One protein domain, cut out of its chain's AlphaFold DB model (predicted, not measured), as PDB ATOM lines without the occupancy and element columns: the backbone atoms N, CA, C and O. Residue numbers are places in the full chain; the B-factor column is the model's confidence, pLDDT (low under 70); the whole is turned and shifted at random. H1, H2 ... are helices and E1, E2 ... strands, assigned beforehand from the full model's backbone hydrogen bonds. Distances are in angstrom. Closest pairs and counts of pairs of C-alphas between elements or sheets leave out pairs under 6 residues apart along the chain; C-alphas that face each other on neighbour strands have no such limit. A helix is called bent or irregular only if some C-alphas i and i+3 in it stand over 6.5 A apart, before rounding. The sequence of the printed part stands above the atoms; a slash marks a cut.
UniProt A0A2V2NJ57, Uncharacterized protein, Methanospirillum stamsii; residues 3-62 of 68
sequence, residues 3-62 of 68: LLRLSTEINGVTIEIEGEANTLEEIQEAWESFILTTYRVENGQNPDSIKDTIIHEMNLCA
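AT A GLANCE: This is residues 3 to 62 of the 68 residues of an uncharacterized protein of Methanospirillum stamsii (UniProt A0A2V2NJ57). A two-stranded hairpin, E1 and E2, has the long helix H1 packed lengthwise over one of its faces, while the other face is bare. H1 lies between the hairpin and the shorter helix H2; the chain folds back after H1, so that H2 packs by its first turn on H1, and residues 57 to 62 stick out. The printed part has 60 residues, with two named strands and then two named helices in the order E1, E2, H1, H2; the sheet's order is E1 - E2, antiparallel, and the class is mixed, helices and strands. The whole is only just loose, close to compact, with a radius of gyration of the C-alphas of 12.7 A, and it is only just elongated, spanning 40 by 27 by 15 A.

IN THESE COORDINATES: Find C-alpha 3 at (258.418, 187.120, 202.132), where the strand E1, residues 3 to 10, begins; it measures 23.3 A. After Asn 11 and Gly 12, look for the strand E2 at residues 13 to 21, 25.1 A long. The helix H1, residues 24 to 43, starts at C-alpha 24 at (266.352, 196.587, 200.827) and runs 28.4 A. Go on to residues 50 to 61 for the helix H2, 16.9 A long, which ends at C-alpha 61 at (247.833, 220.322, 213.350). Neither helix is bent.

HOW THE PARTS SIT: Begin with the hairpin of E1 and E2, antiparallel neighbours with 167 degrees between their directions. Look at N 4 and O 19, 2.8 A apart, and at N 10 and O 13, 2.9 A apart; both pairs are within hydrogen-bond range. From the hairpin move to H1: the closest C-alphas of E2 and H1 are those of Ala 21 and Ile 27, 5.8 A apart. The closest C-alphas of E1 and H1 are those of Ile 10 and Glu 42, 6.3 A apart. Next, H1 and H2 touch, H1 with residues 32 to 39 alone and H2 with residues 50 to 53 alone; their closest C-alphas, those of Leu 36 and Ile 50, are 6.7 A apart. These helices run the same way at a tilt of 36 degrees, only just steep. H2 is apart from E1 and from E2. In H1 and H2 every O i to N i+4 pair is within hydrogen-bond range.

THE WHOLE: The two C-alphas farthest apart are those of Asn 22 and Ala 62, at 40.4 A. The printed part has no cut. The links from E1 to E2 and from E2 to H1 are tight, and the six-residue link from H1 to H2 is short. Residues 57 to 62, of which 57 to 61 belong to H2, stand free. In the B-factor column you will find a mean pLDDT of 87.8 for the printed part; residues 61 to 62 are under 70.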
ATOM      1  N   LEU A   3     259.858 186.993 202.325       92.75
ATOM      2  CA  LEU A   3     258.418 187.120 202.132       92.75
ATOM      3  C   LEU A   3     257.921 188.281 202.992       92.75
ATOM      4  O   LEU A   3     258.158 188.300 204.202       92.75
ATOM      5  N   LEU A   4     257.264 189.247 202.362       92.94
ATOM      6  CA  LEU A   4     256.674 190.409 203.004       92.94
ATOM      7  C   LEU A   4     255.159 190.259 203.029       92.94
ATOM      8  O   LEU A   4     254.531 189.963 202.015       92.94
ATOM      9  N   ARG A   5     254.586 190.512 204.202       93.88
ATOM     10  CA  ARG A   5     253.151 190.672 204.393       93.88
ATOM     11  C   ARG A   5     252.924 191.838 205.338       93.88
ATOM     12  O   ARG A   5     253.330 191.781 206.498       93.88
ATOM     13  N   LEU A   6     252.314 192.896 204.823       93.31
ATOM     14  CA  LEU A   6     251.949 194.096 205.566       93.31
ATOM     15  C   LEU A   6     250.430 194.192 205.573       93.31
ATOM     16  O   LEU A   6     249.816 194.199 204.509       93.31
ATOM     17  N   SER A   7     249.822 194.251 206.755       95.62
ATOM     18  CA  SER A   7     248.368 194.306 206.883       95.62
ATOM     19  C   SER A   7     247.930 195.258 207.984       95.62
ATOM     20  O   SER A   7     248.522 195.263 209.065       95.62
ATOM     21  N   THR A   8     246.862 196.008 207.741       95.06
ATOM     22  CA  THR A   8     246.156 196.783 208.768       95.06
ATOM     23  C   THR A   8     244.663 196.855 208.454       95.06
ATOM     24  O   THR A   8     244.226 196.477 207.366       95.06
ATOM     25  N   GLU A   9     243.876 197.348 209.402       94.56
ATOM     26  CA  GLU A   9     242.456 197.630 209.230       94.56
ATOM     27  C   GLU A   9     242.184 199.092 209.586       94.56
ATOM     28  O   GLU A   9     242.542 199.554 210.669       94.56
ATOM     29  N   ILE A  10     241.550 199.820 208.667       89.88
ATOM     30  CA  ILE A  10     241.178 201.225 208.842       89.88
ATOM     31  C   ILE A  10     239.692 201.349 208.532       89.88
ATOM     32  O   ILE A  10     239.260 201.019 207.431       89.88
ATOM     33  N   ASN A  11     238.896 201.816 209.498       88.44
ATOM     34  CA  ASN A  11     237.447 202.001 209.346       88.44
ATOM     35  C   ASN A  11     236.704 200.750 208.817       88.44
ATOM     36  O   ASN A  11     235.761 200.868 208.035       88.44
ATOM     37  N   GLY A  12     237.133 199.545 209.217       89.44
ATOM     38  CA  GLY A  12     236.558 198.275 208.752       89.44
ATOM     39  C   GLY A  12     237.015 197.831 207.356       89.44
ATOM     40  O   GLY A  12     236.511 196.835 206.837       89.44
ATOM     41  N   VAL A  13     237.953 198.551 206.735       89.75
ATOM     42  CA  VAL A  13     238.583 198.183 205.463       89.75
ATOM     43  C   VAL A  13     239.948 197.566 205.745       89.75
ATOM     44  O   VAL A  13     240.834 198.219 206.299       89.75
ATOM     45  N   THR A  14     240.128 196.309 205.344       95.00
ATOM     46  CA  THR A  14     241.422 195.624 205.408       95.00
ATOM     47  C   THR A  14     242.313 196.071 204.255       95.00
ATOM     48  O   THR A  14     241.909 196.044 203.093       95.00
ATOM     49  N   ILE A  15     243.541 196.457 204.587       92.00
ATOM     50  CA  ILE A  15     244.588 196.829 203.639       92.00
ATOM     51  C   ILE A  15     245.696 195.806 203.785       92.00
ATOM     52  O   ILE A  15     246.198 195.604 204.888       92.00
ATOM     53  N   GLU A  16     246.066 195.173 202.679       94.31
ATOM     54  CA  GLU A  16     247.033 194.086 202.659       94.31
ATOM     55  C   GLU A  16     247.957 194.210 201.448       94.31
ATOM     56  O   GLU A  16     247.502 194.398 200.320       94.31
ATOM     57  N   ILE A  17     249.261 194.115 201.705       90.62
ATOM     58  CA  ILE A  17     250.306 194.021 200.688       90.62
ATOM     59  C   ILE A  17     251.101 192.751 200.959       90.62
ATOM     60  O   ILE A  17     251.698 192.594 202.026       90.62
ATOM     61  N   GLU A  18     251.118 191.864 199.970       93.19
ATOM     62  CA  GLU A  18     251.898 190.630 199.970       93.19
ATOM     63  C   GLU A  18     252.888 190.650 198.807       93.19
ATOM     64  O   GLU A  18     252.551 191.064 197.696       93.19
ATOM     65  N   GLY A  19     254.115 190.201 199.057       90.50
ATOM     66  CA  GLY A  19     255.136 190.150 198.022       90.50
ATOM     67  C   GLY A  19     256.424 189.468 198.456       90.50
ATOM     68  O   GLY A  19     256.639 189.147 199.624       90.50
ATOM     69  N   GLU A  20     257.304 189.262 197.486       93.06
ATOM     70  CA  GLU A  20     258.670 188.802 197.703       93.06
ATOM     71  C   GLU A  20     259.624 189.977 197.507       93.06
ATOM     72  O   GLU A  20     259.519 190.693 196.516       93.06
ATOM     73  N   ALA A  21     260.565 190.152 198.434       92.75
ATOM     74  CA  ALA A  21     261.627 191.141 198.326       92.75
ATOM     75  C   ALA A  21     263.008 190.485 198.408       92.75
ATOM     76  O   ALA A  21     263.291 189.613 199.238       92.75
ATOM     77  N   ASN A  22     263.903 190.913 197.538       94.62
ATOM     78  CA  ASN A  22     265.269 190.426 197.411       94.62
ATOM     79  C   ASN A  22     266.292 191.476 197.822       94.62
ATOM     80  O   ASN A  22     267.420 191.116 198.168       94.62
ATOM     81  N   THR A  23     265.891 192.742 197.830       96.19
ATOM     82  CA  THR A  23     266.731 193.888 198.164       96.19
ATOM     83  C   THR A  23     266.076 194.741 199.245       96.19
ATOM     84  O   THR A  23     264.883 194.627 199.522       96.19
ATOM     85  N   LEU A  24     266.873 195.603 199.881       94.19
ATOM     86  CA  LEU A  24     266.352 196.587 200.827       94.19
ATOM     87  C   LEU A  24     265.452 197.621 200.132       94.19
ATOM     88  O   LEU A  24     264.470 198.046 200.728       94.19
ATOM     89  N   GLU A  25     265.760 197.985 198.885       95.12
ATOM     90  CA  GLU A  25     264.942 198.899 198.077       95.12
ATOM     91  C   GLU A  25     263.549 198.319 197.813       95.12
ATOM     92  O   GLU A  25     262.563 199.004 198.046       95.12
ATOM     93  N   GLU A  26     263.438 197.031 197.474       93.62
ATOM     94  CA  GLU A  26     262.133 196.368 197.309       93.62
ATOM     95  C   GLU A  26     261.325 196.329 198.622       93.62
ATOM     96  O   GLU A  26     260.105 196.500 198.616       93.62
ATOM     97  N   ILE A  27     261.994 196.149 199.771       92.56
ATOM     98  CA  ILE A  27     261.340 196.243 201.090       92.56
ATOM     99  C   ILE A  27     260.837 197.668 201.335       92.56
ATOM    100  O   ILE A  27     259.727 197.854 201.836       92.56
ATOM    101  N   GLN A  28     261.650 198.668 200.994       92.44
ATOM    102  CA  GLN A  28     261.288 200.067 201.149       92.44
ATOM    103  C   GLN A  28     260.093 200.427 200.260       92.44
ATOM    104  O   GLN A  28     259.129 200.983 200.771       92.44
ATOM    105  N   GLU A  29     260.088 200.051 198.983       91.62
ATOM    106  CA  GLU A  29     258.974 200.307 198.058       91.62
ATOM    107  C   GLU A  29     257.657 199.672 198.534       91.62
ATOM    108  O   GLU A  29     256.592 200.300 198.469       91.62
ATOM    109  N   ALA A  30     257.720 198.445 199.062       92.38
ATOM    110  CA  ALA A  30     256.562 197.777 199.651       92.38
ATOM    111  C   ALA A  30     256.041 198.527 200.887       92.38
ATOM    112  O   ALA A  30     254.830 198.694 201.050       92.38
ATOM    113  N   TRP A  31     256.949 199.018 201.737       92.12
ATOM    114  CA  TRP A  31     256.596 199.819 202.906       92.12
ATOM    115  C   TRP A  31     255.986 201.170 202.518       92.12
ATOM    116  O   TRP A  31     254.956 201.561 203.064       92.12
ATOM    117  N   GLU A  32     256.563 201.869 201.540       92.38
ATOM    118  CA  GLU A  32     256.037 203.146 201.053       92.38
ATOM    119  C   GLU A  32     254.640 202.976 200.440       92.38
ATOM    120  O   GLU A  32     253.716 203.715 200.787       92.38
ATOM    121  N   SER A  33     254.444 201.944 199.612       91.38
ATOM    122  CA  SER A  33     253.130 201.618 199.044       91.38
ATOM    123  C   SER A  33     252.095 201.300 200.120       91.38
ATOM    124  O   SER A  33     250.934 201.700 199.996       91.38
ATOM    125  N   PHE A  34     252.506 200.612 201.189       93.56
ATOM    126  CA  PHE A  34     251.636 200.320 202.323       93.56
ATOM    127  C   PHE A  34     251.167 201.612 202.989       93.56
ATOM    128  O   PHE A  34     249.963 201.840 203.064       93.56
ATOM    129  N   ILE A  35     252.095 202.502 203.360       92.12
ATOM    130  CA  ILE A  35     251.782 203.781 204.015       92.12
ATOM    131  C   ILE A  35     250.872 204.671 203.153       92.12
ATOM    132  O   ILE A  35     249.900 205.247 203.651       92.12
ATOM    133  N   LEU A  36     251.138 204.776 201.850       92.19
ATOM    134  CA  LEU A  36     250.311 205.593 200.955       92.19
ATOM    135  C   LEU A  36     248.901 205.019 200.801       92.19
ATOM    136  O   LEU A  36     247.920 205.767 200.776       92.19
ATOM    137  N   THR A  37     248.783 203.692 200.740       90.75
ATOM    138  CA  THR A  37     247.484 203.018 200.650       90.75
ATOM    139  C   THR A  37     246.691 203.187 201.941       90.75
ATOM    140  O   THR A  37     245.506 203.521 201.884       90.75
ATOM    141  N   THR A  38     247.339 203.031 203.100       91.69
ATOM    142  CA  THR A  38     246.706 203.256 204.406       91.69
ATOM    143  C   THR A  38     246.190 204.676 204.536       91.69
ATOM    144  O   THR A  38     245.021 204.884 204.856       91.69
ATOM    145  N   TYR A  39     247.020 205.651 204.174       90.25
ATOM    146  CA  TYR A  39     246.652 207.054 204.236       90.25
ATOM    147  C   TYR A  39     245.487 207.387 203.292       90.25
ATOM    148  O   TYR A  39     244.583 208.140 203.661       90.25
ATOM    149  N   ARG A  40     245.469 206.804 202.083       90.25
ATOM    150  CA  ARG A  40     244.374 206.994 201.120       90.25
ATOM    151  C   ARG A  40     243.040 206.501 201.660       90.25
ATOM    152  O   ARG A  40     242.028 207.169 201.466       90.25
ATOM    153  N   VAL A  41     243.030 205.346 202.315       89.69
ATOM    154  CA  VAL A  41     241.810 204.783 202.909       89.69
ATOM    155  C   VAL A  41     241.349 205.604 204.109       89.69
ATOM    156  O   VAL A  41     240.154 205.848 204.252       89.69
ATOM    157  N   GLU A  42     242.279 206.058 204.946       88.88
ATOM    158  CA  GLU A  42     241.964 206.850 206.135       88.88
ATOM    159  C   GLU A  42     241.405 208.235 205.790       88.88
ATOM    160  O   GLU A  42     240.390 208.651 206.347       88.88
ATOM    161  N   ASN A  43     242.036 208.929 204.840       87.94
ATOM    162  CA  ASN A  43     241.785 210.350 204.584       87.94
ATOM    163  C   ASN A  43     241.008 210.614 203.282       87.94
ATOM    164  O   ASN A  43     240.661 211.758 202.989       87.94
ATOM    165  N   GLY A  44     240.758 209.588 202.462       86.25
ATOM    166  CA  GLY A  44     240.108 209.732 201.152       86.25
ATOM    167  C   GLY A  44     240.927 210.538 200.135       86.25
ATOM    168  O   GLY A  44     240.390 210.986 199.122       86.25
ATOM    169  N   GLN A  45     242.216 210.750 200.404       85.44
ATOM    170  CA  GLN A  45     243.133 211.531 199.575       85.44
ATOM    171  C   GLN A  45     244.098 210.633 198.821       85.44
ATOM    172  O   GLN A  45     244.417 209.539 199.265       85.44
ATOM    173  N   ASN A  46     244.602 211.104 197.686       86.94
ATOM    174  CA  ASN A  46     245.519 210.329 196.869       86.94
ATOM    175  C   ASN A  46     246.924 210.957 196.885       86.94
ATOM    176  O   ASN A  46     247.202 211.784 196.022       86.94
ATOM    177  N   PRO A  47     247.761 210.652 197.895       86.12
ATOM    178  CA  PRO A  47     249.105 211.212 197.983       86.12
ATOM    179  C   PRO A  47     250.017 210.609 196.909       86.12
ATOM    180  O   PRO A  47     249.995 209.397 196.683       86.12
ATOM    181  N   ASP A  48     250.850 211.450 196.296       84.00
ATOM    182  CA  ASP A  48     251.869 211.014 195.336       84.00
ATOM    183  C   ASP A  48     253.154 210.558 196.054       84.00
ATOM    184  O   ASP A  48     253.961 209.814 195.497       84.00
ATOM    185  N   SER A  49     253.356 210.992 197.303       89.25
ATOM    186  CA  SER A  49     254.523 210.658 198.116       89.25
ATOM    187  C   SER A  49     254.242 210.712 199.621       89.25
ATOM    188  O   SER A  49     253.302 211.359 200.080       89.25
ATOM    189  N   ILE A  50     255.120 210.100 200.426       85.69
ATOM    190  CA  ILE A  50     255.056 210.187 201.901       85.69
ATOM    191  C   ILE A  50     255.184 211.641 202.383       85.69
ATOM    192  O   ILE A  50     254.663 212.018 203.428       85.69
ATOM    193  N   LYS A  51     255.861 212.509 201.625       84.81
ATOM    194  CA  LYS A  51     255.963 213.925 201.999       84.81
ATOM    195  C   LYS A  51     254.596 214.604 201.998       84.81
ATOM    196  O   LYS A  51     254.355 215.455 202.851       84.81
ATOM    197  N   ASP A  52     253.709 214.204 201.093       78.12
ATOM    198  CA  ASP A  52     252.367 214.780 200.994       78.12
ATOM    199  C   ASP A  52     251.508 214.396 202.202       78.12
ATOM    200  O   ASP A  52     250.747 215.227 202.699       78.12
ATOM    201  N   THR A  53     251.690 213.182 202.739       82.69
ATOM    202  CA  THR A  53     250.994 212.738 203.957       82.69
ATOM    203  C   THR A  53     251.444 213.550 205.175       82.69
ATOM    204  O   THR A  53     250.609 214.026 205.940       82.69
ATOM    205  N   ILE A  54     252.751 213.810 205.310       77.50
ATOM    206  CA  ILE A  54     253.314 214.628 206.401       77.50
ATOM    207  C   ILE A  54     252.812 216.075 206.324       77.50
ATOM    208  O   ILE A  54     252.420 216.654 207.337       77.50
ATOM    209  N   ILE A  55     252.805 216.679 205.130       72.69
ATOM    210  CA  ILE A  55     252.313 218.053 204.942       72.69
ATOM    211  C   ILE A  55     250.835 218.152 205.331       72.69
ATOM    212  O   ILE A  55     250.433 219.127 205.968       72.69
ATOM    213  N   HIS A  56     250.023 217.155 204.977       75.50
ATOM    214  CA  HIS A  56     248.622 217.140 205.372       75.50
ATOM    215  C   HIS A  56     248.441 217.060 206.890       75.50
ATOM    216  O   HIS A  56     247.700 217.870 207.444       75.50
ATOM    217  N   GLU A  57     249.150 216.159 207.574       75.00
ATOM    218  CA  GLU A  57     249.110 216.072 209.040       75.00
ATOM    219  C   GLU A  57     249.541 217.384 209.707       75.00
ATOM    220  O   GLU A  57     248.908 217.846 210.659       75.00
ATOM    221  N   MET A  58     250.576 218.037 209.170       71.38
ATOM    222  CA  MET A  58     251.011 219.353 209.636       71.38
ATOM    223  C   MET A  58     249.940 220.428 209.424       71.38
ATOM    224  O   MET A  58     249.765 221.275 210.296       71.38
ATOM    225  N   ASN A  59     249.209 220.395 208.305       70.94
ATOM    226  CA  ASN A  59     248.110 221.326 208.037       70.94
ATOM    227  C   ASN A  59     246.904 221.084 208.959       70.94
ATOM    228  O   ASN A  59     246.255 222.047 209.355       70.94
ATOM    229  N   LEU A  60     246.620 219.831 209.330       70.94
ATOM    230  CA  LEU A  60     245.595 219.500 210.328       70.94
ATOM    231  C   LEU A  60     245.992 219.955 211.740       70.94
ATOM    232  O   LEU A  60     245.140 220.380 212.516       70.94
ATOM    233  N   CYS A  61     247.283 219.874 212.069       63.44
ATOM    234  CA  CYS A  61     247.833 220.322 213.350       63.44
ATOM    235  C   CYS A  61     248.151 221.824 213.396       63.44
ATOM    236  O   CYS A  61     248.517 222.338 214.458       63.44
ATOM    237  N   ALA A  62     248.057 222.534 212.268       59.16
ATOM    238  CA  ALA A  62     248.264 223.969 212.245       59.16
ATOM    239  C   ALA A  62     247.174 224.627 213.104       59.16
ATOM    240  O   ALA A  62     245.994 224.296 212.951       59.16
TER     241      ALA A  62